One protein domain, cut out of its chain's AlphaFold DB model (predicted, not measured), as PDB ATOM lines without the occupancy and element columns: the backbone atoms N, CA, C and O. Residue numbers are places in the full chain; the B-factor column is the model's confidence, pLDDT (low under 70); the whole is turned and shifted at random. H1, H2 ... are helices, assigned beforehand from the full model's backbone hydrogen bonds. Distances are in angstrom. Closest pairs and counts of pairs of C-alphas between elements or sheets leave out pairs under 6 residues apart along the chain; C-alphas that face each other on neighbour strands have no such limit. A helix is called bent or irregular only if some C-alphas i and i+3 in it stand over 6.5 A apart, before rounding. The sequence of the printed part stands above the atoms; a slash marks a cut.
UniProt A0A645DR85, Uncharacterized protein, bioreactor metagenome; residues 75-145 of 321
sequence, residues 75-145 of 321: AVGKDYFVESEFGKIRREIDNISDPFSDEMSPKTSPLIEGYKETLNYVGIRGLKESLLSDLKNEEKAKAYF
ATOM      1  N   ALA A  75     226.594 163.524 172.032       91.88
ATOM      2  CA  ALA A  75     225.783 162.310 172.160       91.88
ATOM      3  C   ALA A  75     226.092 161.548 173.462       91.88
ATOM      4  O   ALA A  75     225.173 161.189 174.189       91.88
ATOM      5  N   VAL A  76     227.377 161.417 173.808       92.38
ATOM      6  CA  VAL A  76     227.826 160.763 175.050       92.38
ATOM      7  C   VAL A  76     227.283 161.477 176.289       92.38
ATOM      8  O   VAL A  76     226.836 160.824 177.229       92.38
ATOM      9  N   GLY A  77     227.279 162.814 176.294       92.56
ATOM     10  CA  GLY A  77     226.690 163.586 177.388       92.56
ATOM     11  C   GLY A  77     225.183 163.375 177.518       92.56
ATOM     12  O   GLY A  77     224.685 163.199 178.624       92.56
ATOM     13  N   LYS A  78     224.453 163.337 176.399       90.38
ATOM     14  CA  LYS A  78     223.007 163.052 176.401       90.38
ATOM     15  C   LYS A  78     222.714 161.661 176.952       90.38
ATOM     16  O   LYS A  78     221.860 161.529 177.824       90.38
ATOM     17  N   ASP A  79     223.449 160.656 176.483       90.12
ATOM     18  CA  ASP A  79     223.291 159.275 176.934       90.12
ATOM     19  C   ASP A  79     223.555 159.150 178.439       90.12
ATOM     20  O   ASP A  79     222.776 158.508 179.137       90.12
ATOM     21  N   TYR A  80     224.581 159.832 178.964       90.75
ATOM     22  CA  TYR A  80     224.866 159.867 180.403       90.75
ATOM     23  C   TYR A  80     223.674 160.370 181.234       90.75
ATOM     24  O   TYR A  80     223.276 159.723 182.205       90.75
ATOM     25  N   PHE A  81     223.057 161.486 180.827       86.38
ATOM     26  CA  PHE A  81     221.877 162.024 181.513       86.38
ATOM     27  C   PHE A  81     220.676 161.075 181.433       86.38
ATOM     28  O   PHE A  81     219.986 160.883 182.436       86.38
ATOM     29  N   VAL A  82     220.442 160.437 180.276       86.75
ATOM     30  CA  VAL A  82     219.363 159.443 180.149       86.75
ATOM     31  C   VAL A  82     219.601 158.241 181.044       86.75
ATOM     32  O   VAL A  82     218.674 157.820 181.726       86.75
ATOM     33  N   GLU A  83     220.810 157.683 181.055       89.12
ATOM     34  CA  GLU A  83     221.131 156.516 181.881       89.12
ATOM     35  C   GLU A  83     220.972 156.813 183.371       89.12
ATOM     36  O   GLU A  83     220.421 155.995 184.111       89.12
ATOM     37  N   SER A  84     221.397 158.003 183.807       87.25
ATOM     38  CA  SER A  84     221.222 158.448 185.189       87.25
ATOM     39  C   SER A  84     219.743 158.499 185.575       87.25
ATOM     40  O   SER A  84     219.340 157.897 186.577       87.25
ATOM     41  N   GLU A  85     218.905 159.139 184.753       84.25
ATOM     42  CA  GLU A  85     217.476 159.289 185.037       84.25
ATOM     43  C   GLU A  85     216.719 157.959 184.926       84.25
ATOM     44  O   GLU A  85     215.982 157.570 185.836       84.25
ATOM     45  N   PHE A  86     216.986 157.179 183.876       85.25
ATOM     46  CA  PHE A  86     216.446 155.831 183.708       85.25
ATOM     47  C   PHE A  86     216.806 154.930 184.896       85.25
ATOM     48  O   PHE A  86     215.958 154.194 185.404       85.25
ATOM     49  N   GLY A  87     218.042 155.020 185.391       86.75
ATOM     50  CA  GLY A  87     218.498 154.286 186.565       86.75
ATOM     51  C   GLY A  87     217.780 154.684 187.857       86.75
ATOM     52  O   GLY A  87     217.586 153.826 188.720       86.75
ATOM     53  N   LYS A  88     217.374 155.951 188.024       85.19
ATOM     54  CA  LYS A  88     216.531 156.387 189.157       85.19
ATOM     55  C   LYS A  88     215.132 155.781 189.048       85.19
ATOM     56  O   LYS A  88     214.688 155.122 189.984       85.19
ATOM     57  N   ILE A  89     214.492 155.919 187.886       81.94
ATOM     58  CA  ILE A  89     213.138 155.398 187.639       81.94
ATOM     59  C   ILE A  89     213.100 153.879 187.832       81.94
ATOM     60  O   ILE A  89     212.222 153.357 188.512       81.94
ATOM     61  N   ARG A  90     214.082 153.156 187.283       82.75
ATOM     62  CA  ARG A  90     214.165 151.699 187.412       82.75
ATOM     63  C   ARG A  90     214.292 151.253 188.869       82.75
ATOM     64  O   ARG A  90     213.591 150.331 189.265       82.75
ATOM     65  N   ARG A  91     215.139 151.918 189.664       83.94
ATOM     66  CA  ARG A  91     215.282 151.627 191.101       83.94
ATOM     67  C   ARG A  91     213.970 151.826 191.855       83.94
ATOM     68  O   ARG A  91     213.630 151.008 192.700       83.94
ATOM     69  N   GLU A  92     213.236 152.887 191.538       79.50
ATOM     70  CA  GLU A  92     211.923 153.142 192.133       79.50
ATOM     71  C   GLU A  92     210.901 152.061 191.748       79.50
ATOM     72  O   GLU A  92     210.157 151.593 192.603       79.50
ATOM     73  N   ILE A  93     210.897 151.611 190.489       76.69
ATOM     74  CA  ILE A  93     209.999 150.544 190.019       76.69
ATOM     75  C   ILE A  93     210.329 149.193 190.658       76.69
ATOM     76  O   ILE A  93     209.418 148.494 191.092       76.69
ATOM     77  N   ASP A  94     211.612 148.830 190.746       77.44
ATOM     78  CA  ASP A  94     212.055 147.564 191.347       77.44
ATOM     79  C   ASP A  94     211.659 147.466 192.839       77.44
ATOM     80  O   ASP A  94     211.515 146.368 193.377       77.44
ATOM     81  N   ASN A  95     211.426 148.605 193.504       72.44
ATOM     82  CA  ASN A  95     210.947 148.676 194.887       72.44
ATOM     83  C   ASN A  95     209.420 148.498 195.032       72.44
ATOM     84  O   ASN A  95     208.914 148.473 196.157       72.44
ATOM     85  N   ILE A  96     208.670 148.371 193.932       70.88
ATOM     86  CA  ILE A  96     207.209 148.222 193.936       70.88
ATOM     87  C   ILE A  96     206.833 146.757 193.685       70.88
ATOM     88  O   ILE A  96     207.221 146.168 192.681       70.88
ATOM     89  N   SER A  97     206.033 146.164 194.583       60.06
ATOM     90  CA  SER A  97     205.582 144.764 194.457       60.06
ATOM     91  C   SER A  97     204.722 144.486 193.219       60.06
ATOM     92  O   SER A  97     204.769 143.368 192.714       60.06
ATOM     93  N   ASP A  98     203.948 145.465 192.743       64.06
ATOM     94  CA  ASP A  98     203.202 145.387 191.481       64.06
ATOM     95  C   ASP A  98     203.100 146.779 190.814       64.06
ATOM     96  O   ASP A  98     202.181 147.548 191.112       64.06
ATOM     97  N   PRO A  99     204.062 147.141 189.946       55.34
ATOM     98  CA  PRO A  99     204.122 148.462 189.323       55.34
ATOM     99  C   PRO A  99     203.072 148.694 188.226       55.34
ATOM    100  O   PRO A  99     202.992 149.813 187.724       55.34
ATOM    101  N   PHE A 100     202.279 147.679 187.855       58.38
ATOM    102  CA  PHE A 100     201.301 147.756 186.759       58.38
ATOM    103  C   PHE A 100     199.878 147.328 187.161       58.38
ATOM    104  O   PHE A 100     199.014 147.214 186.293       58.38
ATOM    105  N   SER A 101     199.610 147.095 188.449       58.88
ATOM    106  CA  SER A 101     198.237 146.917 188.939       58.88
ATOM    107  C   SER A 101     197.434 148.222 188.846       58.88
ATOM    108  O   SER A 101     197.935 149.300 189.167       58.88
ATOM    109  N   ASP A 102     196.158 148.117 188.455       53.09
ATOM    110  CA  ASP A 102     195.206 149.243 188.431       53.09
ATOM    111  C   ASP A 102     195.004 149.880 189.827       53.09
ATOM    112  O   ASP A 102     194.597 151.036 189.936       53.09
ATOM    113  N   GLU A 103     195.346 149.158 190.902       51.12
ATOM    114  CA  GLU A 103     195.428 149.655 192.282       51.12
ATOM    115  C   GLU A 103     196.872 150.023 192.657       51.12
ATOM    116  O   GLU A 103     197.451 149.524 193.623       51.12
ATOM    117  N   MET A 104     197.484 150.921 191.889       49.97
ATOM    118  CA  MET A 104     198.782 151.491 192.242       49.97
ATOM    119  C   MET A 104     198.663 152.174 193.620       49.97
ATOM    120  O   MET A 104     197.932 153.150 193.792       49.97
ATOM    121  N   SER A 105     199.334 151.604 194.623       47.66
ATOM    122  CA  SER A 105     199.362 152.058 196.017       47.66
ATOM    123  C   SER A 105     199.455 153.593 196.148       47.66
ATOM    124  O   SER A 105     200.242 154.198 195.420       47.66
ATOM    125  N   PRO A 106     198.764 154.241 197.110       43.50
ATOM    126  CA  PRO A 106     198.751 155.702 197.304       43.50
ATOM    127  C   PRO A 106     200.094 156.332 197.753       43.50
ATOM    128  O   PRO A 106     200.111 157.399 198.364       43.50
ATOM    129  N   LYS A 107     201.231 155.682 197.485       51.19
ATOM    130  CA  LYS A 107     202.593 156.141 197.795       51.19
ATOM    131  C   LYS A 107     203.547 155.994 196.602       51.19
ATOM    132  O   LYS A 107     204.719 155.678 196.798       51.19
ATOM    133  N   THR A 108     203.082 156.185 195.369       57.66
ATOM    134  CA  THR A 108     203.999 156.308 194.231       57.66
ATOM    135  C   THR A 108     204.890 157.534 194.408       57.66
ATOM    136  O   THR A 108     204.424 158.625 194.738       57.66
ATOM    137  N   SER A 109     206.198 157.344 194.226       65.62
ATOM    138  CA  SER A 109     207.162 158.443 194.190       65.62
ATOM    139  C   SER A 109     206.725 159.474 193.136       65.62
ATOM    140  O   SER A 109     206.318 159.058 192.044       65.62
ATOM    141  N   PRO A 110     206.820 160.794 193.405       70.31
ATOM    142  CA  PRO A 110     206.497 161.839 192.427       70.31
ATOM    143  C   PRO A 110     207.190 161.636 191.075       70.31
ATOM    144  O   PRO A 110     206.635 161.989 190.037       70.31
ATOM    145  N   LEU A 111     208.374 161.012 191.090       70.31
ATOM    146  CA  LEU A 111     209.114 160.637 189.893       70.31
ATOM    147  C   LEU A 111     208.332 159.638 189.026       70.31
ATOM    148  O   LEU A 111     208.163 159.872 187.836       70.31
ATOM    149  N   ILE A 112     207.814 158.549 189.606       72.94
ATOM    150  CA  ILE A 112     207.077 157.521 188.850       72.94
ATOM    151  C   ILE A 112     205.767 158.078 188.300       72.94
ATOM    152  O   ILE A 112     205.415 157.778 187.161       72.94
ATOM    153  N   GLU A 113     205.061 158.906 189.076       73.75
ATOM    154  CA  GLU A 113     203.816 159.520 188.605       73.75
ATOM    155  C   GLU A 113     204.067 160.400 187.370       73.75
ATOM    156  O   GLU A 113     203.298 160.339 186.413       73.75
ATOM    157  N   GLY A 114     205.198 161.119 187.331       74.62
ATOM    158  CA  GLY A 114     205.625 161.889 186.160       74.62
ATOM    159  C   GLY A 114     205.833 161.046 184.894       74.62
ATOM    160  O   GLY A 114     205.618 161.545 183.794       74.62
ATOM    161  N   TYR A 115     206.186 159.763 185.026       78.00
ATOM    162  CA  TYR A 115     206.438 158.854 183.897       78.00
ATOM    163  C   TYR A 115     205.338 157.820 183.650       78.00
ATOM    164  O   TYR A 115     205.493 156.963 182.779       78.00
ATOM    165  N   LYS A 116     204.230 157.873 184.388       76.81
ATOM    166  CA  LYS A 116     203.194 156.830 184.393       76.81
ATOM    167  C   LYS A 116     202.588 156.559 183.020       76.81
ATOM    168  O   LYS A 116     202.481 155.405 182.616       76.81
ATOM    169  N   GLU A 117     202.229 157.607 182.280       78.50
ATOM    170  CA  GLU A 117     201.674 157.462 180.927       78.50
ATOM    171  C   GLU A 117     202.676 156.795 179.978       78.50
ATOM    172  O   GLU A 117     202.335 155.846 179.269       78.50
ATOM    173  N   THR A 118     203.934 157.239 180.018       79.38
ATOM    174  CA  THR A 118     205.024 156.664 179.224       79.38
ATOM    175  C   THR A 118     205.244 155.199 179.587       79.38
ATOM    176  O   THR A 118     205.274 154.343 178.704       79.38
ATOM    177  N   LEU A 119     205.328 154.879 180.879       78.44
ATOM    178  CA  LEU A 119     205.500 153.514 181.376       78.44
ATOM    179  C   LEU A 119     204.353 152.590 180.955       78.44
ATOM    180  O   LEU A 119     204.619 151.463 180.546       78.44
ATOM    181  N   ASN A 120     203.106 153.061 180.985       79.62
ATOM    182  CA  ASN A 120     201.952 152.284 180.526       79.62
ATOM    183  C   ASN A 120     201.985 152.022 179.015       79.62
ATOM    184  O   ASN A 120     201.529 150.974 178.560       79.62
ATOM    185  N   TYR A 121     202.529 152.957 178.233       82.44
ATOM    186  CA  TYR A 121     202.580 152.843 176.778       82.44
ATOM    187  C   TYR A 121     203.750 151.982 176.273       82.44
ATOM    188  O   TYR A 121     203.545 151.098 175.442       82.44
ATOM    189  N   VAL A 122     204.975 152.226 176.757       82.31
ATOM    190  CA  VAL A 122     206.194 151.548 176.260       82.31
ATOM    191  C   VAL A 122     206.758 150.482 177.202       82.31
ATOM    192  O   VAL A 122     207.627 149.700 176.806       82.31
ATOM    193  N   GLY A 123     206.290 150.432 178.450       80.19
ATOM    194  CA  GLY A 123     206.893 149.615 179.501       80.19
ATOM    195  C   GLY A 123     208.331 150.031 179.833       80.19
ATOM    196  O   GLY A 123     208.935 150.902 179.209       80.19
ATOM    197  N   ILE A 124     208.942 149.345 180.799       75.81
ATOM    198  CA  ILE A 124     210.335 149.614 181.214       75.81
ATOM    199  C   ILE A 124     211.316 149.409 180.050       75.81
ATOM    200  O   ILE A 124     212.307 150.126 179.935       75.81
ATOM    201  N   ARG A 125     211.040 148.434 179.171       80.06
ATOM    202  CA  ARG A 125     211.927 148.081 178.053       80.06
ATOM    203  C   ARG A 125     212.038 149.175 176.996       80.06
ATOM    204  O   ARG A 125     213.094 149.251 176.392       80.06
ATOM    205  N   GLY A 126     210.980 149.960 176.768       82.50
ATOM    206  CA  GLY A 126     210.986 151.058 175.796       82.50
ATOM    207  C   GLY A 126     211.145 152.446 176.422       82.50
ATOM    208  O   GLY A 126     211.179 153.447 175.705       82.50
ATOM    209  N   LEU A 127     211.221 152.534 177.757       82.56
ATOM    210  CA  LEU A 127     211.340 153.806 178.467       82.56
ATOM    211  C   LEU A 127     212.632 154.536 178.088       82.56
ATOM    212  O   LEU A 127     212.599 155.742 177.870       82.56
ATOM    213  N   LYS A 128     213.755 153.823 177.963       83.25
ATOM    214  CA  LYS A 128     215.042 154.430 177.605       83.25
ATOM    215  C   LYS A 128     214.987 155.108 176.233       83.25
ATOM    216  O   LYS A 128     215.411 156.254 176.092       83.25
ATOM    217  N   GLU A 129     214.433 154.435 175.230       84.94
ATOM    218  CA  GLU A 129     214.251 154.990 173.889       84.94
ATOM    219  C   GLU A 129     213.282 156.178 173.900       84.94
ATOM    220  O   GLU A 129     213.513 157.164 173.193       84.94
ATOM    221  N   SER A 130     212.235 156.125 174.732       82.81
ATOM    222  CA  SER A 130     211.316 157.253 174.922       82.81
ATOM    223  C   SER A 130     212.023 158.465 175.528       82.81
ATOM    224  O   SER A 130     211.910 159.560 174.986       82.81
ATOM    225  N   LEU A 131     212.816 158.271 176.587       81.06
ATOM    226  CA  LEU A 131     213.601 159.327 177.232       81.06
ATOM    227  C   LEU A 131     214.582 159.979 176.249       81.06
ATOM    228  O   LEU A 131     214.631 161.204 176.145       81.06
ATOM    229  N   LEU A 132     215.305 159.174 175.460       81.50
ATOM    230  CA  LEU A 132     216.188 159.671 174.395       81.50
ATOM    231  C   LEU A 132     215.433 160.484 173.336       81.50
ATOM    232  O   LEU A 132     215.964 161.454 172.790       81.50
ATOM    233  N   SER A 133     214.203 160.088 173.011       81.69
ATOM    234  CA  SER A 133     213.357 160.846 172.093       81.69
ATOM    235  C   SER A 133     212.890 162.160 172.718       81.69
ATOM    236  O   SER A 133     212.936 163.200 172.057       81.69
ATOM    237  N   ASP A 134     212.489 162.138 173.987       80.00
ATOM    238  CA  ASP A 134     212.014 163.314 174.712       80.00
ATOM    239  C   ASP A 134     213.127 164.342 174.936       80.00
ATOM    240  O   ASP A 134     212.849 165.537 174.882       80.00
ATOM    241  N   LEU A 135     214.394 163.915 175.022       75.19
ATOM    242  CA  LEU A 135     215.554 164.815 175.021       75.19
ATOM    243  C   LEU A 135     215.660 165.721 173.792       75.19
ATOM    244  O   LEU A 135     216.288 166.779 173.853       75.19
ATOM    245  N   LYS A 136     215.071 165.325 172.659       72.31
ATOM    246  CA  LYS A 136     215.056 166.163 171.451       72.31
ATOM    247  C   LYS A 136     214.110 167.356 171.595       72.31
ATOM    248  O   LYS A 136     214.222 168.304 170.820       72.31
ATOM    249  N   ASN A 137     213.187 167.312 172.556       80.38
ATOM    250  CA  ASN A 137     212.258 168.387 172.862       80.38
ATOM    251  C   ASN A 137     212.667 169.064 174.181       80.38
ATOM    252  O   ASN A 137     212.653 168.452 175.241       80.38
ATOM    253  N   GLU A 138     213.014 170.350 174.118       73.38
ATOM    254  CA  GLU A 138     213.543 171.081 175.275       73.38
ATOM    255  C   GLU A 138     212.530 171.223 176.426       73.38
ATOM    256  O   GLU A 138     212.918 171.144 177.589       73.38
ATOM    257  N   GLU A 139     211.241 171.402 176.124       78.75
ATOM    258  CA  GLU A 139     210.199 171.516 177.153       78.75
ATOM    259  C   GLU A 139     210.014 170.194 177.893       78.75
ATOM    260  O   GLU A 139     209.981 170.168 179.123       78.75
ATOM    261  N   LYS A 140     209.983 169.083 177.148       76.81
ATOM    262  CA  LYS A 140     209.942 167.748 177.748       76.81
ATOM    263  C   LYS A 140     211.201 167.462 178.557       76.81
ATOM    264  O   LYS A 140     211.098 166.976 179.676       76.81
ATOM    265  N   ALA A 141     212.378 167.808 178.036       76.69
ATOM    266  CA  ALA A 141     213.630 167.615 178.756       76.69
ATOM    267  C   ALA A 141     213.627 168.350 180.111       76.69
ATOM    268  O   ALA A 141     214.007 167.772 181.120       76.69
ATOM    269  N   LYS A 142     213.131 169.591 180.166       76.94
ATOM    270  CA  LYS A 142     213.011 170.346 181.428       76.94
ATOM    271  C   LYS A 142     211.967 169.778 182.387       76.94
ATOM    272  O   LYS A 142     212.119 169.929 183.593       76.94
ATOM    273  N   ALA A 143     210.903 169.170 181.866       75.38
ATOM    274  CA  ALA A 143     209.866 168.555 182.689       75.38
ATOM    275  C   ALA A 143     210.330 167.234 183.324       75.38
ATOM    276  O   ALA A 143     209.913 166.909 184.432       75.38
ATOM    277  N   TYR A 144     211.174 166.485 182.614       71.25
ATOM    278  CA  TYR A 144     211.554 165.120 182.974       71.25
ATOM    279  C   TYR A 144     212.915 165.008 183.662       71.25
ATOM    280  O   TYR A 144     213.104 164.123 184.486       71.25
ATOM    281  N   PHE A 145     213.867 165.882 183.345       77.62
ATOM    282  CA  PHE A 145     215.231 165.777 183.853       77.62
ATOM    283  C   PHE A 145     215.528 166.911 184.833       77.62
ATOM    284  O   PHE A 145     215.224 168.075 184.566       77.62
TER     285      PHE A 145
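This is residues 75 to 145 of the 321 residues of an uncharacterized protein of bioreactor metagenome (UniProt A0A645DR85). A long helix, H1, has a sharply bent helix, H2, packed on it by both arms, with a short helix, H3, near the end of arm H2b. The printed part has 71 residues, with three named helices, H1, H2 and H3 in order along the chain, and no named strand; helices hold 52 of the 71 residues, the class is all helix, and the whole is compact, with a radius of gyration of the C-alphas of 12.3 A and spans of 37 by 20 by 19 A.

H1, residues 75 to 94, precedes H2, residues 110 to 134, one helix by its hydrogen bonds but bent: C-alphas 121 and 124 are 9.5 A apart. Its arms, H2a, residues 110 to 121, and H2b, residues 124 to 134, are irregular: C-alphas 114 and 117 are 7.9 A apart, 125 and 128 7.1 A. With residues 89 to 93 alone, H1 touches residues 111 to 112 of H2a, about perpendicular at 83 degrees; the closest C-alphas, of Ile 89 and Ile 112, are 6.5 A apart. H1 touches H2b at a steep tilt of 38 degrees, opposite ways; the closest C-alphas, of Phe 86 and Lys 128, are 6.4 A apart. H3, residues 138 to 144, is close to but not clearly touching H2b, and apart from H1. Every O i to N i+4 pair is within hydrogen-bond range in H1 and H3, 6 of 8 in H2a and 5 of 7 in H2b.

H1 runs 27.8 A from C-alpha 75 at (225.783, 162.310, 172.160), H2a 18.5 A, H2b 15.3 A, and H3 9.9 A to C-alpha 144 at (211.554, 165.120, 182.974).

The printed part has no cut; the link from H1 to H2 is long, and residues 97 to 109 have pLDDT under 70.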